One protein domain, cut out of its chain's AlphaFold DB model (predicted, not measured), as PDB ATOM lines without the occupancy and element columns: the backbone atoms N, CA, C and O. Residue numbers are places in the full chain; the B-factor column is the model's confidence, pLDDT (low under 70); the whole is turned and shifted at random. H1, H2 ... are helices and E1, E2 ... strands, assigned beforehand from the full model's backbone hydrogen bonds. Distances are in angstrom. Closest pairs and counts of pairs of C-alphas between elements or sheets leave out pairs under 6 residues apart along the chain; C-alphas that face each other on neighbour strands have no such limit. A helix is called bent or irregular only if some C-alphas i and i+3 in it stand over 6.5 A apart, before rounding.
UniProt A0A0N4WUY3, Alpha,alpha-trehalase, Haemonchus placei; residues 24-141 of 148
ATOM      1  N   ALA A  24       9.755 -35.878   1.357       94.38
ATOM      2  CA  ALA A  24       8.880 -36.717   2.154       94.38
ATOM      3  C   ALA A  24       8.082 -37.632   1.229       94.38
ATOM      4  O   ALA A  24       7.475 -37.180   0.253       94.38
ATOM      5  N   TRP A  25       8.056 -38.917   1.569       96.38
ATOM      6  CA  TRP A  25       7.312 -39.920   0.821       96.38
ATOM      7  C   TRP A  25       6.011 -40.239   1.564       96.38
ATOM      8  O   TRP A  25       6.071 -40.610   2.742       96.38
ATOM      9  N   PRO A  26       4.842 -40.148   0.904       96.25
ATOM     10  CA  PRO A  26       3.547 -40.483   1.496       96.25
ATOM     11  C   PRO A  26       3.517 -41.795   2.299       96.25
ATOM     12  O   PRO A  26       3.014 -41.754   3.423       96.25
ATOM     13  N   PRO A  27       4.081 -42.933   1.832       96.94
ATOM     14  CA  PRO A  27       4.075 -44.167   2.620       96.94
ATOM     15  C   PRO A  27       4.853 -44.050   3.936       96.94
ATOM     16  O   PRO A  27       4.443 -44.624   4.940       96.94
ATOM     17  N   MET A  28       5.946 -43.281   3.981       96.19
ATOM     18  CA  MET A  28       6.687 -43.056   5.227       96.19
ATOM     19  C   MET A  28       5.891 -42.215   6.217       96.19
ATOM     20  O   MET A  28       5.852 -42.536   7.403       96.19
ATOM     21  N   ILE A  29       5.226 -41.164   5.732       95.38
ATOM     22  CA  ILE A  29       4.336 -40.352   6.564       95.38
ATOM     23  C   ILE A  29       3.229 -41.224   7.157       95.38
ATOM     24  O   ILE A  29       2.976 -41.168   8.360       95.38
ATOM     25  N   HIS A  30       2.620 -42.067   6.323       96.44
ATOM     26  CA  HIS A  30       1.573 -42.994   6.734       96.44
ATOM     27  C   HIS A  30       2.053 -43.983   7.794       96.44
ATOM     28  O   HIS A  30       1.433 -44.068   8.846       96.44
ATOM     29  N   MET A  31       3.205 -44.634   7.593       96.88
ATOM     30  CA  MET A  31       3.766 -45.572   8.575       96.88
ATOM     31  C   MET A  31       3.993 -44.933   9.950       96.88
ATOM     32  O   MET A  31       3.747 -45.577  10.968       96.88
ATOM     33  N   VAL A  32       4.436 -43.673  10.012       94.75
ATOM     34  CA  VAL A  32       4.628 -42.985  11.300       94.75
ATOM     35  C   VAL A  32       3.286 -42.672  11.969       94.75
ATOM     36  O   VAL A  32       3.144 -42.886  13.174       94.75
ATOM     37  N   ILE A  33       2.296 -42.197  11.206       94.94
ATOM     38  CA  ILE A  33       0.943 -41.921  11.719       94.94
ATOM     39  C   ILE A  33       0.300 -43.208  12.243       94.94
ATOM     40  O   ILE A  33      -0.204 -43.229  13.366       94.94
ATOM     41  N   GLU A  34       0.365 -44.284  11.457       95.00
ATOM     42  CA  GLU A  34      -0.130 -45.604  11.839       95.00
ATOM     43  C   GLU A  34       0.579 -46.125  13.079       95.00
ATOM     44  O   GLU A  34      -0.091 -46.556  14.010       95.00
ATOM     45  N   GLY A  35       1.905 -45.969  13.155       94.25
ATOM     46  CA  GLY A  35       2.682 -46.262  14.353       94.25
ATOM     47  C   GLY A  35       2.046 -45.635  15.589       94.25
ATOM     48  O   GLY A  35       1.591 -46.362  16.465       94.25
ATOM     49  N   PHE A  36       1.902 -44.309  15.634       93.44
ATOM     50  CA  PHE A  36       1.263 -43.629  16.772       93.44
ATOM     51  C   PHE A  36      -0.183 -44.069  17.030       93.44
ATOM     52  O   PHE A  36      -0.625 -44.077  18.179       93.44
ATOM     53  N   ARG A  37      -0.934 -44.428  15.986       91.56
ATOM     54  CA  ARG A  37      -2.345 -44.815  16.084       91.56
ATOM     55  C   ARG A  37      -2.546 -46.255  16.555       91.56
ATOM     56  O   ARG A  37      -3.593 -46.540  17.133       91.56
ATOM     57  N   THR A  38      -1.593 -47.153  16.312       92.88
ATOM     58  CA  THR A  38      -1.767 -48.600  16.510       92.88
ATOM     59  C   THR A  38      -0.664 -49.252  17.347       92.88
ATOM     60  O   THR A  38      -0.571 -50.477  17.348       92.88
ATOM     61  N   THR A  39       0.161 -48.486  18.075       90.81
ATOM     62  CA  THR A  39       1.235 -49.050  18.924       90.81
ATOM     63  C   THR A  39       0.731 -50.020  19.995       90.81
ATOM     64  O   THR A  39       1.482 -50.889  20.420       90.81
ATOM     65  N   GLY A  40      -0.501 -49.843  20.483       88.88
ATOM     66  CA  GLY A  40      -1.003 -50.523  21.680       88.88
ATOM     67  C   GLY A  40      -0.547 -49.883  22.998       88.88
ATOM     68  O   GLY A  40      -1.065 -50.249  24.047       88.88
ATOM     69  N   GLU A  41       0.347 -48.889  22.944       90.75
ATOM     70  CA  GLU A  41       0.839 -48.138  24.101       90.75
ATOM     71  C   GLU A  41      -0.061 -46.917  24.363       90.75
ATOM     72  O   GLU A  41      -0.039 -45.962  23.572       90.75
ATOM     73  N   PRO A  42      -0.855 -46.888  25.456       87.94
ATOM     74  CA  PRO A  42      -1.823 -45.817  25.709       87.94
ATOM     75  C   PRO A  42      -1.187 -44.429  25.778       87.94
ATOM     76  O   PRO A  42      -1.794 -43.453  25.328       87.94
ATOM     77  N   ASP A  43       0.044 -44.342  26.278       86.94
ATOM     78  CA  ASP A  43       0.790 -43.090  26.362       86.94
ATOM     79  C   ASP A  43       1.176 -42.555  24.983       86.94
ATOM     80  O   ASP A  43       1.191 -41.350  24.798       86.94
ATOM     81  N   LEU A  44       1.412 -43.403  23.980       85.56
ATOM     82  CA  LEU A  44       1.691 -42.940  22.615       85.56
ATOM     83  C   LEU A  44       0.409 -42.660  21.827       85.56
ATOM     84  O   LEU A  44       0.354 -41.700  21.064       85.56
ATOM     85  N   MET A  45      -0.637 -43.457  22.043       86.75
ATOM     86  CA  MET A  45      -1.906 -43.309  21.322       86.75
ATOM     87  C   MET A  45      -2.765 -42.152  21.853       86.75
ATOM     88  O   MET A  45      -3.484 -41.509  21.090       86.75
ATOM     89  N   LYS A  46      -2.742 -41.915  23.172       83.62
ATOM     90  CA  LYS A  46      -3.605 -40.943  23.870       83.62
ATOM     91  C   LYS A  46      -2.820 -39.963  24.743       83.62
ATOM     92  O   LYS A  46      -3.281 -38.845  24.954       83.62
ATOM     93  N   GLY A  47      -1.668 -40.366  25.275       80.19
ATOM     94  CA  GLY A  47      -0.812 -39.490  26.082       80.19
ATOM     95  C   GLY A  47       0.036 -38.525  25.247       80.19
ATOM     96  O   GLY A  47       0.300 -37.410  25.685       80.19
ATOM     97  N   ALA A  48       0.420 -38.908  24.028       84.25
ATOM     98  CA  ALA A  48       1.247 -38.098  23.157       84.25
ATOM     99  C   ALA A  48       0.368 -37.057  22.474       84.25
ATOM    100  O   ALA A  48      -0.420 -37.350  21.566       84.25
ATOM    101  N   PHE A  49       0.511 -35.817  22.925       86.44
ATOM    102  CA  PHE A  49      -0.211 -34.688  22.375       86.44
ATOM    103  C   PHE A  49       0.709 -33.512  22.075       86.44
ATOM    104  O   PHE A  49       1.780 -33.349  22.655       86.44
ATOM    105  N   ILE A  50       0.240 -32.660  21.175       85.12
ATOM    106  CA  ILE A  50       0.847 -31.383  20.823       85.12
ATOM    107  C   ILE A  50      -0.130 -30.290  21.260       85.12
ATOM    108  O   ILE A  50      -1.334 -30.391  21.012       85.12
ATOM    109  N   LEU A  51       0.385 -29.254  21.928       86.38
ATOM    110  CA  LEU A  51      -0.385 -28.060  22.277       86.38
ATOM    111  C   LEU A  51      -0.170 -26.982  21.214       86.38
ATOM    112  O   LEU A  51       0.968 -26.609  20.940       86.38
ATOM    113  N   ILE A  52      -1.256 -26.483  20.625       82.69
ATOM    114  CA  ILE A  52      -1.239 -25.374  19.660       82.69
ATOM    115  C   ILE A  52      -2.383 -24.434  20.018       82.69
ATOM    116  O   ILE A  52      -3.533 -24.869  20.083       82.69
ATOM    117  N   ASP A  53      -2.075 -23.163  20.276       86.56
ATOM    118  CA  ASP A  53      -3.055 -22.131  20.644       86.56
ATOM    119  C   ASP A  53      -3.997 -22.576  21.780       86.56
ATOM    120  O   ASP A  53      -5.218 -22.479  21.675       86.56
ATOM    121  N   ASN A  54      -3.424 -23.141  22.850       86.56
ATOM    122  CA  ASN A  54      -4.133 -23.725  24.003       86.56
ATOM    123  C   ASN A  54      -5.048 -24.928  23.693       86.56
ATOM    124  O   ASN A  54      -5.746 -25.410  24.584       86.56
ATOM    125  N   ASN A  55      -5.024 -25.458  22.470       84.75
ATOM    126  CA  ASN A  55      -5.740 -26.675  22.094       84.75
ATOM    127  C   ASN A  55      -4.805 -27.882  22.116       84.75
ATOM    128  O   ASN A  55      -3.650 -27.795  21.697       84.75
ATOM    129  N   ARG A  56      -5.322 -29.023  22.580       87.31
ATOM    130  CA  ARG A  56      -4.599 -30.295  22.633       87.31
ATOM    131  C   ARG A  56      -4.982 -31.173  21.448       87.31
ATOM    132  O   ARG A  56      -6.157 -31.480  21.286       87.31
ATOM    133  N   PHE A  57      -3.983 -31.631  20.699       86.31
ATOM    134  CA  PHE A  57      -4.150 -32.559  19.579       86.31
ATOM    135  C   PHE A  57      -3.343 -33.824  19.826       86.31
ATOM    136  O   PHE A  57      -2.183 -33.723  20.219       86.31
ATOM    137  N   TYR A  58      -3.906 -34.999  19.556       90.69
ATOM    138  CA  TYR A  58      -3.108 -36.226  19.535       90.69
ATOM    139  C   TYR A  58      -2.071 -36.155  18.410       90.69
ATOM    140  O   TYR A  58      -2.350 -35.598  17.347       90.69
ATOM    141  N   VAL A  59      -0.876 -36.713  18.628       90.88
ATOM    142  CA  VAL A  59       0.221 -36.625  17.645       90.88
ATOM    143  C   VAL A  59      -0.205 -37.174  16.278       90.88
ATOM    144  O   VAL A  59      -0.041 -36.476  15.279       90.88
ATOM    145  N   ALA A  60      -0.824 -38.360  16.234       92.81
ATOM    146  CA  ALA A  60      -1.305 -38.969  14.990       92.81
ATOM    147  C   ALA A  60      -2.316 -38.074  14.253       92.81
ATOM    148  O   ALA A  60      -2.165 -37.813  13.061       92.81
ATOM    149  N   GLU A  61      -3.303 -37.535  14.977       91.88
ATOM    150  CA  GLU A  61      -4.305 -36.615  14.426       91.88
ATOM    151  C   GLU A  61      -3.651 -35.347  13.872       91.88
ATOM    152  O   GLU A  61      -3.955 -34.911  12.758       91.88
ATOM    153  N   LYS A  62      -2.715 -34.753  14.621       91.38
ATOM    154  CA  LYS A  62      -2.050 -33.526  14.189       91.38
ATOM    155  C   LYS A  62      -1.191 -33.762  12.952       91.38
ATOM    156  O   LYS A  62      -1.189 -32.922  12.054       91.38
ATOM    157  N   MET A  63      -0.474 -34.880  12.891       92.69
ATOM    158  CA  MET A  63       0.320 -35.249  11.721       92.69
ATOM    159  C   MET A  63      -0.564 -35.487  10.494       92.69
ATOM    160  O   MET A  63      -0.299 -34.901   9.446       92.69
ATOM    161  N   ALA A  64      -1.641 -36.265  10.641       93.81
ATOM    162  CA  ALA A  64      -2.583 -36.558   9.565       93.81
ATOM    163  C   ALA A  64      -3.237 -35.288   9.009       93.81
ATOM    164  O   ALA A  64      -3.156 -35.018   7.813       93.81
ATOM    165  N   THR A  65      -3.819 -34.461   9.879       91.56
ATOM    166  CA  THR A  65      -4.495 -33.217   9.468       91.56
ATOM    167  C   THR A  65      -3.528 -32.199   8.865       91.56
ATOM    168  O   THR A  65      -3.881 -31.491   7.920       91.56
ATOM    169  N   SER A  66      -2.283 -32.142   9.353       91.06
ATOM    170  CA  SER A  66      -1.254 -31.276   8.763       91.06
ATOM    171  C   SER A  66      -0.864 -31.765   7.372       91.06
ATOM    172  O   SER A  66      -0.857 -30.954   6.451       91.06
ATOM    173  N   TRP A  67      -0.621 -33.071   7.200       93.38
ATOM    174  CA  TRP A  67      -0.288 -33.678   5.907       93.38
ATOM    175  C   TRP A  67      -1.410 -33.504   4.875       93.38
ATOM    176  O   TRP A  67      -1.149 -33.060   3.758       93.38
ATOM    177  N   LEU A  68      -2.662 -33.768   5.260       93.38
ATOM    178  CA  LEU A  68      -3.840 -33.527   4.420       93.38
ATOM    179  C   LEU A  68      -3.935 -32.058   3.993       93.38
ATOM    180  O   LEU A  68      -4.161 -31.769   2.823       93.38
ATOM    181  N   SER A  69      -3.714 -31.123   4.922       90.94
ATOM    182  CA  SER A  69      -3.794 -29.688   4.629       90.94
ATOM    183  C   SER A  69      -2.749 -29.262   3.596       90.94
ATOM    184  O   SER A  69      -3.087 -28.629   2.600       90.94
ATOM    185  N   VAL A  70      -1.477 -29.611   3.808       88.81
ATOM    186  CA  VAL A  70      -0.379 -29.167   2.929       88.81
ATOM    187  C   VAL A  70      -0.417 -29.830   1.552       88.81
ATOM    188  O   VAL A  70      -0.147 -29.158   0.556       88.81
ATOM    189  N   THR A  71      -0.807 -31.105   1.474       91.69
ATOM    190  CA  THR A  71      -0.955 -31.819   0.196       91.69
ATOM    191  C   THR A  71      -2.186 -31.351  -0.576       91.69
ATOM    192  O   THR A  71      -2.101 -31.188  -1.789       91.69
ATOM    193  N   TYR A  72      -3.291 -31.020   0.105       91.81
ATOM    194  CA  TYR A  72      -4.446 -30.382  -0.532       91.81
ATOM    195  C   TYR A  72      -4.088 -29.010  -1.116       91.81
ATOM    196  O   TYR A  72      -4.427 -28.727  -2.262       91.81
ATOM    197  N   GLN A  73      -3.346 -28.173  -0.380       88.50
ATOM    198  CA  GLN A  73      -2.871 -26.890  -0.918       88.50
ATOM    199  C   GLN A  73      -1.956 -27.079  -2.134       88.50
ATOM    200  O   GLN A  73      -2.077 -26.342  -3.110       88.50
ATOM    201  N   ALA A  74      -1.067 -28.078  -2.107       89.88
ATOM    202  CA  ALA A  74      -0.258 -28.422  -3.274       89.88
ATOM    203  C   ALA A  74      -1.143 -28.823  -4.463       89.88
ATOM    204  O   ALA A  74      -0.998 -28.243  -5.534       89.88
ATOM    205  N   PHE A  75      -2.113 -29.715  -4.250       91.62
ATOM    206  CA  PHE A  75      -3.040 -30.171  -5.282       91.62
ATOM    207  C   PHE A  75      -3.866 -29.035  -5.893       91.62
ATOM    208  O   PHE A  75      -4.005 -28.975  -7.108       91.62
ATOM    209  N   ILE A  76      -4.391 -28.107  -5.089       91.06
ATOM    210  CA  ILE A  76      -5.172 -26.971  -5.607       91.06
ATOM    211  C   ILE A  76      -4.332 -26.075  -6.524       91.06
ATOM    212  O   ILE A  76      -4.862 -25.536  -7.492       91.06
ATOM    213  N   ARG A  77      -3.029 -25.934  -6.255       87.62
ATOM    214  CA  ARG A  77      -2.121 -25.131  -7.087       87.62
ATOM    215  C   ARG A  77      -1.655 -25.859  -8.344       87.62
ATOM    216  O   ARG A  77      -1.506 -25.233  -9.387       87.62
ATOM    217  N   THR A  78      -1.342 -27.147  -8.229       89.31
ATOM    218  CA  THR A  78      -0.676 -27.911  -9.298       89.31
ATOM    219  C   THR A  78      -1.632 -28.774 -10.110       89.31
ATOM    220  O   THR A  78      -1.246 -29.269 -11.164       89.31
ATOM    221  N   HIS A  79      -2.846 -28.995  -9.606       89.81
ATOM    222  CA  HIS A  79      -3.811 -29.977 -10.099       89.81
ATOM    223  C   HIS A  79      -3.254 -31.409 -10.177       89.81
ATOM    224  O   HIS A  79      -3.742 -32.230 -10.950       89.81
ATOM    225  N   ALA A  80      -2.239 -31.724  -9.363       89.69
ATOM    226  CA  ALA A  80      -1.557 -33.011  -9.385       89.69
ATOM    227  C   ALA A  80      -1.156 -33.491  -7.986       89.69
ATOM    228  O   ALA A  80      -0.756 -32.709  -7.123       89.69
ATOM    229  N   MET A  81      -1.219 -34.809  -7.800       92.75
ATOM    230  CA  MET A  81      -0.698 -35.517  -6.631       92.75
ATOM    231  C   MET A  81       0.655 -36.130  -6.979       92.75
ATOM    232  O   MET A  81       0.743 -36.864  -7.962       92.75
ATOM    233  N   PHE A  82       1.691 -35.856  -6.190       95.50
ATOM    234  CA  PHE A  82       3.061 -36.289  -6.491       95.50
ATOM    235  C   PHE A  82       3.442 -37.584  -5.775       95.50
ATOM    236  O   PHE A  82       2.926 -37.882  -4.697       95.50
ATOM    237  N   GLU A  83       4.386 -38.334  -6.344       96.56
ATOM    238  CA  GLU A  83       4.973 -39.519  -5.699       96.56
ATOM    239  C   GLU A  83       5.723 -39.167  -4.399       96.56
ATOM    240  O   GLU A  83       5.728 -39.949  -3.451       96.56
ATOM    241  N   LYS A  84       6.320 -37.970  -4.340       95.12
ATOM    242  CA  LYS A  84       7.115 -37.436  -3.229       95.12
ATOM    243  C   LYS A  84       6.975 -35.917  -3.178       95.12
ATOM    244  O   LYS A  84       6.776 -35.277  -4.211       95.12
ATOM    245  N   TYR A  85       7.082 -35.340  -1.985       94.62
ATOM    246  CA  TYR A  85       6.883 -33.907  -1.753       94.62
ATOM    247  C   TYR A  85       8.130 -33.253  -1.181       94.62
ATOM    248  O   TYR A  85       8.774 -33.825  -0.304       94.62
ATOM    249  N   ASN A  86       8.419 -32.030  -1.622       92.12
ATOM    250  CA  ASN A  86       9.450 -31.220  -1.000       92.12
ATOM    251  C   ASN A  86       8.924 -30.628   0.323       92.12
ATOM    252  O   ASN A  86       7.994 -29.816   0.336       92.12
ATOM    253  N   VAL A  87       9.523 -31.041   1.439       89.31
ATOM    254  CA  VAL A  87       9.234 -30.606   2.814       89.31
ATOM    255  C   VAL A  87      10.302 -29.673   3.384       89.31
ATOM    256  O   VAL A  87      10.353 -29.455   4.597       89.31
ATOM    257  N   THR A  88      11.162 -29.107   2.536       84.25
ATOM    258  CA  THR A  88      12.157 -28.121   2.959       84.25
ATOM    259  C   THR A  88      11.501 -26.921   3.648       84.25
ATOM    260  O   THR A  88      10.433 -26.431   3.263       84.25
ATOM    261  N   THR A  89      12.167 -26.421   4.688       71.88
ATOM    262  CA  THR A  89      11.768 -25.192   5.387       71.88
ATOM    263  C   THR A  89      12.186 -23.934   4.625       71.88
ATOM    264  O   THR A  89      11.878 -22.836   5.071       71.88
ATOM    265  N   LEU A  90      12.931 -24.085   3.523       71.69
ATOM    266  CA  LEU A  90      13.433 -22.977   2.704       71.69
ATOM    267  C   LEU A  90      12.363 -22.366   1.798       71.69
ATOM    268  O   LEU A  90      12.494 -21.224   1.375       71.69
ATOM    269  N   THR A  91      11.312 -23.119   1.494       68.12
ATOM    270  CA  THR A  91      10.146 -22.614   0.771       68.12
ATOM    271  C   THR A  91       9.039 -22.303   1.773       68.12
ATOM    272  O   THR A  91       9.034 -22.834   2.884       68.12
ATOM    273  N   GLU A  92       8.042 -21.505   1.402       68.19
ATOM    274  CA  GLU A  92       6.813 -21.355   2.204       68.19
ATOM    275  C   GLU A  92       5.809 -22.468   1.889       68.19
ATOM    276  O   GLU A  92       5.126 -22.984   2.771       68.19
ATOM    277  N   GLU A  93       5.816 -22.950   0.649       76.94
ATOM    278  CA  GLU A  93       4.832 -23.898   0.140       76.94
ATOM    279  C   GLU A  93       5.398 -25.311  -0.027       76.94
ATOM    280  O   GLU A  93       6.602 -25.499  -0.201       76.94
ATOM    281  N   MET A  94       4.531 -26.321   0.066       83.25
ATOM    282  CA  MET A  94       4.866 -27.693  -0.312       83.25
ATOM    283  C   MET A  94       4.723 -27.862  -1.829       83.25
ATOM    284  O   MET A  94       3.692 -27.505  -2.404       83.25
ATOM    285  N   SER A  95       5.745 -28.433  -2.458       87.31
ATOM    286  CA  SER A  95       5.799 -28.698  -3.897       87.31
ATOM    287  C   SER A  95       6.098 -30.170  -4.165       87.31
ATOM    288  O   SER A  95       6.309 -30.953  -3.236       87.31
ATOM    289  N   ALA A  96       6.165 -30.537  -5.443       92.06
ATOM    290  CA  ALA A  96       6.771 -31.795  -5.846       92.06
ATOM    291  C   ALA A  96       8.198 -31.907  -5.276       92.06
ATOM    292  O   ALA A  96       8.921 -30.907  -5.202       92.06
ATOM    293  N   GLY A  97       8.566 -33.107  -4.825       91.81
ATOM    294  CA  GLY A  97       9.944 -33.439  -4.469       91.81
ATOM    295  C   GLY A  97      10.811 -33.653  -5.712       91.81
ATOM    296  O   GLY A  97      10.327 -33.547  -6.834       91.81
ATOM    297  N   GLY A  98      12.089 -33.974  -5.520       92.88
ATOM    298  CA  GLY A  98      13.046 -34.090  -6.629       92.88
ATOM    299  C   GLY A  98      14.253 -34.973  -6.323       92.88
ATOM    300  O   GLY A  98      14.219 -35.777  -5.388       92.88
ATOM    301  N   GLY A  99      15.313 -34.815  -7.117       90.75
ATOM    302  CA  GLY A  99      16.575 -35.540  -6.964       90.75
ATOM    303  C   GLY A  99      16.608 -36.916  -7.638       90.75
ATOM    304  O   GLY A  99      15.617 -37.391  -8.196       90.75
ATOM    305  N   GLY A 100      17.763 -37.572  -7.536       90.69
ATOM    306  CA  GLY A 100      18.065 -38.900  -8.072       90.69
ATOM    307  C   GLY A 100      17.963 -39.023  -9.591       90.69
ATOM    308  O   GLY A 100      18.301 -38.106 -10.328       90.69
ATOM    309  N   GLU A 101      17.544 -40.201 -10.054       89.00
ATOM    310  CA  GLU A 101      17.745 -40.633 -11.447       89.00
ATOM    311  C   GLU A 101      16.656 -40.187 -12.435       89.00
ATOM    312  O   GLU A 101      16.850 -40.300 -13.644       89.00
ATOM    313  N   TYR A 102      15.503 -39.720 -11.949       91.38
ATOM    314  CA  TYR A 102      14.360 -39.384 -12.794       91.38
ATOM    315  C   TYR A 102      13.478 -38.294 -12.178       91.38
ATOM    316  O   TYR A 102      13.452 -38.090 -10.962       91.38
ATOM    317  N   GLU A 103      12.733 -37.622 -13.055       92.56
ATOM    318  CA  GLU A 103      11.790 -36.559 -12.710       92.56
ATOM    319  C   GLU A 103      10.623 -37.062 -11.860       92.56
ATOM    320  O   GLU A 103      10.170 -38.198 -11.983       92.56
ATOM    321  N   VAL A 104      10.078 -36.182 -11.029       94.19
ATOM    322  CA  VAL A 104       8.959 -36.512 -10.142       94.19
ATOM    323  C   VAL A 104       7.694 -36.921 -10.905       94.19
ATOM    324  O   VAL A 104       7.275 -36.260 -11.855       94.19
ATOM    325  N   GLN A 105       7.056 -38.008 -10.465       94.25
ATOM    326  CA  GLN A 105       5.839 -38.543 -11.090       94.25
ATOM    327  C   GLN A 105       4.548 -38.012 -10.443       94.25
ATOM    328  O   GLN A 105       4.520 -37.660  -9.258       94.25
ATOM    329  N   THR A 106       3.459 -37.984 -11.224       93.44
ATOM    330  CA  THR A 106       2.121 -37.523 -10.800       93.44
ATOM    331  C   THR A 106       1.086 -38.655 -10.812       93.44
ATOM    332  O   THR A 106       1.316 -39.709 -11.398       93.44
ATOM    333  N   GLY A 107      -0.051 -38.469 -10.131       88.00
ATOM    334  CA  GLY A 107      -1.144 -39.455 -10.073       88.00
ATOM    335  C   GLY A 107      -0.819 -40.708  -9.248       88.00
ATOM    336  O   GLY A 107      -1.494 -41.728  -9.370       88.00
ATOM    337  N   PHE A 108       0.218 -40.645  -8.412       94.19
ATOM    338  CA  PHE A 108       0.891 -41.818  -7.864       94.19
ATOM    339  C   PHE A 108       0.045 -42.620  -6.853       94.19
ATOM    340  O   PHE A 108      -0.512 -42.071  -5.898       94.19
ATOM    341  N   GLY A 109       0.008 -43.948  -7.019       92.62
ATOM    342  CA  GLY A 109      -0.901 -44.848  -6.297       92.62
ATOM    343  C   GLY A 109      -0.789 -44.807  -4.769       92.62
ATOM    344  O   GLY A 109      -1.813 -44.686  -4.094       92.62
ATOM    345  N   TRP A 110       0.426 -44.841  -4.200       96.38
ATOM    346  CA  TRP A 110       0.572 -44.733  -2.738       96.38
ATOM    347  C   TRP A 110       0.113 -43.377  -2.211       96.38
ATOM    348  O   TRP A 110      -0.359 -43.296  -1.084       96.38
ATOM    349  N   THR A 111       0.216 -42.310  -3.005       96.19
ATOM    350  CA  THR A 111      -0.122 -40.968  -2.537       96.19
ATOM    351  C   THR A 111      -1.625 -40.900  -2.387       96.19
ATOM    352  O   THR A 111      -2.128 -40.515  -1.337       96.19
ATOM    353  N   ASN A 112      -2.331 -41.379  -3.409       94.69
ATOM    354  CA  ASN A 112      -3.782 -41.472  -3.406       94.69
ATOM    355  C   ASN A 112      -4.269 -42.366  -2.257       94.69
ATOM    356  O   ASN A 112      -5.141 -41.952  -1.499       94.69
ATOM    357  N   GLY A 113      -3.667 -43.546  -2.073       96.12
ATOM    358  CA  GLY A 113      -4.035 -44.470  -0.996       96.12
ATOM    359  C   GLY A 113      -3.877 -43.861   0.399       96.12
ATOM    360  O   GLY A 113      -4.799 -43.938   1.208       96.12
ATOM    361  N   VAL A 114      -2.751 -43.192   0.661       97.50
ATOM    362  CA  VAL A 114      -2.497 -42.524   1.946       97.50
ATOM    363  C   VAL A 114      -3.490 -41.392   2.191       97.50
ATOM    364  O   VAL A 114      -4.032 -41.282   3.285       97.50
ATOM    365  N   ILE A 115      -3.765 -40.556   1.191       96.31
ATOM    366  CA  ILE A 115      -4.724 -39.455   1.346       96.31
ATOM    367  C   ILE A 115      -6.139 -39.971   1.602       96.31
ATOM    368  O   ILE A 115      -6.819 -39.432   2.469       96.31
ATOM    369  N   LEU A 116      -6.568 -41.026   0.906       96.12
ATOM    370  CA  LEU A 116      -7.885 -41.627   1.119       96.12
ATOM    371  C   LEU A 116      -8.026 -42.223   2.524       96.12
ATOM    372  O   LEU A 116      -9.025 -41.953   3.185       96.12
ATOM    373  N   ASP A 117      -7.028 -42.970   3.004       97.06
ATOM    374  CA  ASP A 117      -7.044 -43.519   4.366       97.06
ATOM    375  C   ASP A 117      -7.079 -42.404   5.423       97.06
ATOM    376  O   ASP A 117      -7.918 -42.411   6.323       97.06
ATOM    377  N   LEU A 118      -6.237 -41.377   5.278       96.12
ATOM    378  CA  LEU A 118      -6.221 -40.264   6.227       96.12
ATOM    379  C   LEU A 118      -7.520 -39.444   6.194       96.12
ATOM    380  O   LEU A 118      -7.963 -38.992   7.248       96.12
ATOM    381  N   LEU A 119      -8.149 -39.258   5.029       95.06
ATOM    382  CA  LEU A 119      -9.461 -38.607   4.926       95.06
ATOM    383  C   LEU A 119     -10.567 -39.442   5.582       95.06
ATOM    384  O   LEU A 119     -11.408 -38.869   6.271       95.06
ATOM    385  N   ASP A 120     -10.555 -40.767   5.419       95.25
ATOM    386  CA  ASP A 120     -11.502 -41.672   6.087       95.25
ATOM    387  C   ASP A 120     -11.375 -41.596   7.618       95.25
ATOM    388  O   ASP A 120     -12.376 -41.540   8.331       95.25
ATOM    389  N   LYS A 121     -10.141 -41.541   8.141       94.00
ATOM    390  CA  LYS A 121      -9.881 -41.541   9.593       94.00
ATOM    391  C   LYS A 121      -9.964 -40.174  10.266       94.00
ATOM    392  O   LYS A 121     -10.310 -40.114  11.445       94.00
ATOM    393  N   TYR A 122      -9.590 -39.107   9.564       93.12
ATOM    394  CA  TYR A 122      -9.371 -37.779  10.149       93.12
ATOM    395  C   TYR A 122     -10.058 -36.641   9.387       93.12
ATOM    396  O   TYR A 122      -9.890 -35.478   9.758       93.12
ATOM    397  N   GLY A 123     -10.827 -36.931   8.334       89.88
ATOM    398  CA  GLY A 123     -11.503 -35.910   7.534       89.88
ATOM    399  C   GLY A 123     -12.453 -35.029   8.349       89.88
ATOM    400  O   GLY A 123     -12.549 -33.833   8.091       89.88
ATOM    401  N   ASP A 124     -13.086 -35.578   9.390       89.56
ATOM    402  CA  ASP A 124     -13.943 -34.842  10.328       89.56
ATOM    403  C   ASP A 124     -13.159 -33.956  11.317       89.56
ATOM    404  O   ASP A 124     -13.736 -33.064  11.940       89.56
ATOM    405  N   LYS A 125     -11.850 -34.195  11.476       88.94
ATOM    406  CA  LYS A 125     -10.943 -33.422  12.348       88.94
ATOM    407  C   LYS A 125     -10.272 -32.257  11.636       88.94
ATOM    408  O   LYS A 125      -9.670 -31.401  12.288       88.94
ATOM    409  N   MET A 126     -10.363 -32.204  10.311       85.31
ATOM    410  CA  MET A 126      -9.924 -31.047   9.542       85.31
ATOM    411  C   MET A 126     -10.772 -29.846   9.974       85.31
ATOM    412  O   MET A 126     -11.990 -29.846   9.809       85.31
ATOM    413  N   LYS A 127     -10.145 -28.828  10.580       69.38
ATOM    414  CA  LYS A 127     -10.852 -27.580  10.906       69.38
ATOM    415  C   LYS A 127     -11.422 -27.009   9.613       69.38
ATOM    416  O   LYS A 127     -10.718 -27.023   8.608       69.38
ATOM    417  N   ASP A 128     -12.658 -26.518   9.687       52.91
ATOM    418  CA  ASP A 128     -13.404 -25.854   8.616       52.91
ATOM    419  C   ASP A 128     -12.558 -24.706   8.046       52.91
ATOM    420  O   ASP A 128     -12.633 -23.553   8.474       52.91
ATOM    421  N   SER A 129     -11.656 -25.028   7.120       43.47
ATOM    422  CA  SER A 129     -11.168 -24.044   6.194       43.47
ATOM    423  C   SER A 129     -12.360 -23.824   5.290       43.47
ATOM    424  O   SER A 129     -12.872 -24.755   4.669       43.47
ATOM    425  N   SER A 130     -12.804 -22.585   5.190       43.12
ATOM    426  CA  SER A 130     -13.787 -22.074   4.234       43.12
ATOM    427  C   SER A 130     -13.430 -22.339   2.747       43.12
ATOM    428  O   SER A 130     -13.938 -21.682   1.846       43.12
ATOM    429  N   SER A 131     -12.553 -23.311   2.487       45.78
ATOM    430  CA  SER A 131     -11.956 -23.773   1.239       45.78
ATOM    431  C   SER A 131     -11.972 -25.306   1.076       45.78
ATOM    432  O   SER A 131     -11.506 -25.803   0.052       45.78
ATOM    433  N   MET A 132     -12.502 -26.070   2.038       48.56
ATOM    434  CA  MET A 132     -12.837 -27.486   1.855       48.56
ATOM    435  C   MET A 132     -14.354 -27.588   1.705       48.56
ATOM    436  O   MET A 132     -15.070 -27.639   2.707       48.56
ATOM    437  N   PRO A 133     -14.902 -27.567   0.477       41.22
ATOM    438  CA  PRO A 133     -16.330 -27.764   0.329       41.22
ATOM    439  C   PRO A 133     -16.675 -29.141   0.911       41.22
ATOM    440  O   PRO A 133     -15.952 -30.114   0.685       41.22
ATOM    441  N   ARG A 134     -17.819 -29.250   1.604       44.94
ATOM    442  CA  ARG A 134     -18.426 -30.518   2.084       44.94
ATOM    443  C   ARG A 134     -18.546 -31.614   0.998       44.94
ATOM    444  O   ARG A 134     -18.961 -32.730   1.284       44.94
ATOM    445  N   LEU A 135     -18.171 -31.296  -0.239       43.88
ATOM    446  CA  LEU A 135     -18.017 -32.157  -1.398       43.88
ATOM    447  C   LEU A 135     -16.895 -33.199  -1.299       43.88
ATOM    448  O   LEU A 135     -16.858 -34.048  -2.174       43.88
ATOM    449  N   VAL A 136     -15.994 -33.205  -0.309       47.97
ATOM    450  CA  VAL A 136     -14.924 -34.235  -0.275       47.97
ATOM    451  C   VAL A 136     -15.455 -35.645  -0.002       47.97
ATOM    452  O   VAL A 136     -14.877 -36.610  -0.488       47.97
ATOM    453  N   THR A 137     -16.638 -35.791   0.598       45.28
ATOM    454  CA  THR A 137     -17.332 -37.092   0.634       45.28
ATOM    455  C   THR A 137     -17.889 -37.507  -0.744       45.28
ATOM    456  O   THR A 137     -18.153 -38.683  -0.962       45.28
ATOM    457  N   LEU A 138     -18.035 -36.578  -1.702       40.38
ATOM    458  CA  LEU A 138     -18.595 -36.827  -3.042       40.38
ATOM    459  C   LEU A 138     -17.534 -36.812  -4.169       40.38
ATOM    460  O   LEU A 138     -17.660 -37.541  -5.149       40.38
ATOM    461  N   CYS A 139     -16.453 -36.036  -4.030       42.06
ATOM    462  CA  CYS A 139     -15.383 -35.904  -5.028       42.06
ATOM    463  C   CYS A 139     -14.467 -37.128  -5.117       42.06
ATOM    464  O   CYS A 139     -13.807 -37.303  -6.141       42.06
ATOM    465  N   VAL A 140     -14.482 -38.011  -4.108       48.16
ATOM    466  CA  VAL A 140     -13.827 -39.331  -4.170       48.16
ATOM    467  C   VAL A 140     -14.371 -40.173  -5.337       48.16
ATOM    468  O   VAL A 140     -13.691 -41.086  -5.779       48.16
ATOM    469  N   LEU A 141     -15.536 -39.840  -5.910       42.19
ATOM    470  CA  LEU A 141     -16.066 -40.503  -7.109       42.19
ATOM    471  C   LEU A 141     -15.769 -39.770  -8.429       42.19
ATOM    472  O   LEU A 141     -15.791 -40.403  -9.479       42.19
TER     473      LEU A 141
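Overview. This is residues 24 to 141 of the 148 residues of the protein "Alpha,alpha-trehalase" of Haemonchus placei (UniProt A0A0N4WUY3). A small hairpin of strands E1 and E2, with the short helix H2, sits at one end of a core of three longer helices, H1, H3 and H4, whose centres make a triangle; H4 crosses H3 steeply. The long link of residues 79 to 108 lies toward the other end, and short H5 is near H4. The printed part has 118 residues with five named helices and two named strands, in the order H1 H2 E1 E2 H3 H4 H5, the sheet antiparallel and the class mostly helix. It is compact, with a radius of gyration of the C-alphas of 15.0 A and spans of 42 by 34 by 29 A.

Along the chain. E1 is residues 49 to 52, 9.8 A, and E2 residues 55 to 58, 10.2 A. H3, residues 59 to 78, is 28.3 A long. H1, residues 26 to 38, spans 17.9 A from C-alpha 26 at (3.547, -40.483, 1.496). H2 is residues 42 to 47. H4, residues 109 to 125, 24.1 A, has a kink of 48 degrees near residue 119 and is irregular, C-alphas 121 and 124 being 7.9 A apart. H5, residues 136 to 139, ends at (-15.383, -35.904, -5.028).

Arrangement. In the hairpin, N 50 and O 57 are 2.8 A apart, within hydrogen-bond range. The closest C-alphas of E1 and H3, Phe 49 and Val 59, are 5.1 A apart. H3 touches H1 at a shallow tilt of 24 degrees, opposite ways, closest at C-alphas 60 and 33, 4.9 A, with its residues 59 to 64 alone. H3 touches H4 with residues 61 to 68 alone, at a steep tilt of 60 degrees, opposite ways; C-alphas 64 and 118 are closest, 6.2 A. H1 touches H4 with residues 26 to 30 alone, C-alphas 26 and 111 closest at 5.5 A. H1 and H2 touch only at the corner, closest at C-alphas 37 and 45, 5.5 A. Every O i to N i+4 pair is within hydrogen-bond range in H1, H2 and H3, and 11 of 13 in H4; H5 is too short for such a pair.

Size, cuts and confidence. The two C-alphas farthest apart, those of Asn 54 and Glu 101, are 45.0 A apart. The printed part has no cut, and the link from H3 to H4 is long. Residues 91 to 92 and 127 to 141 have pLDDT under 70.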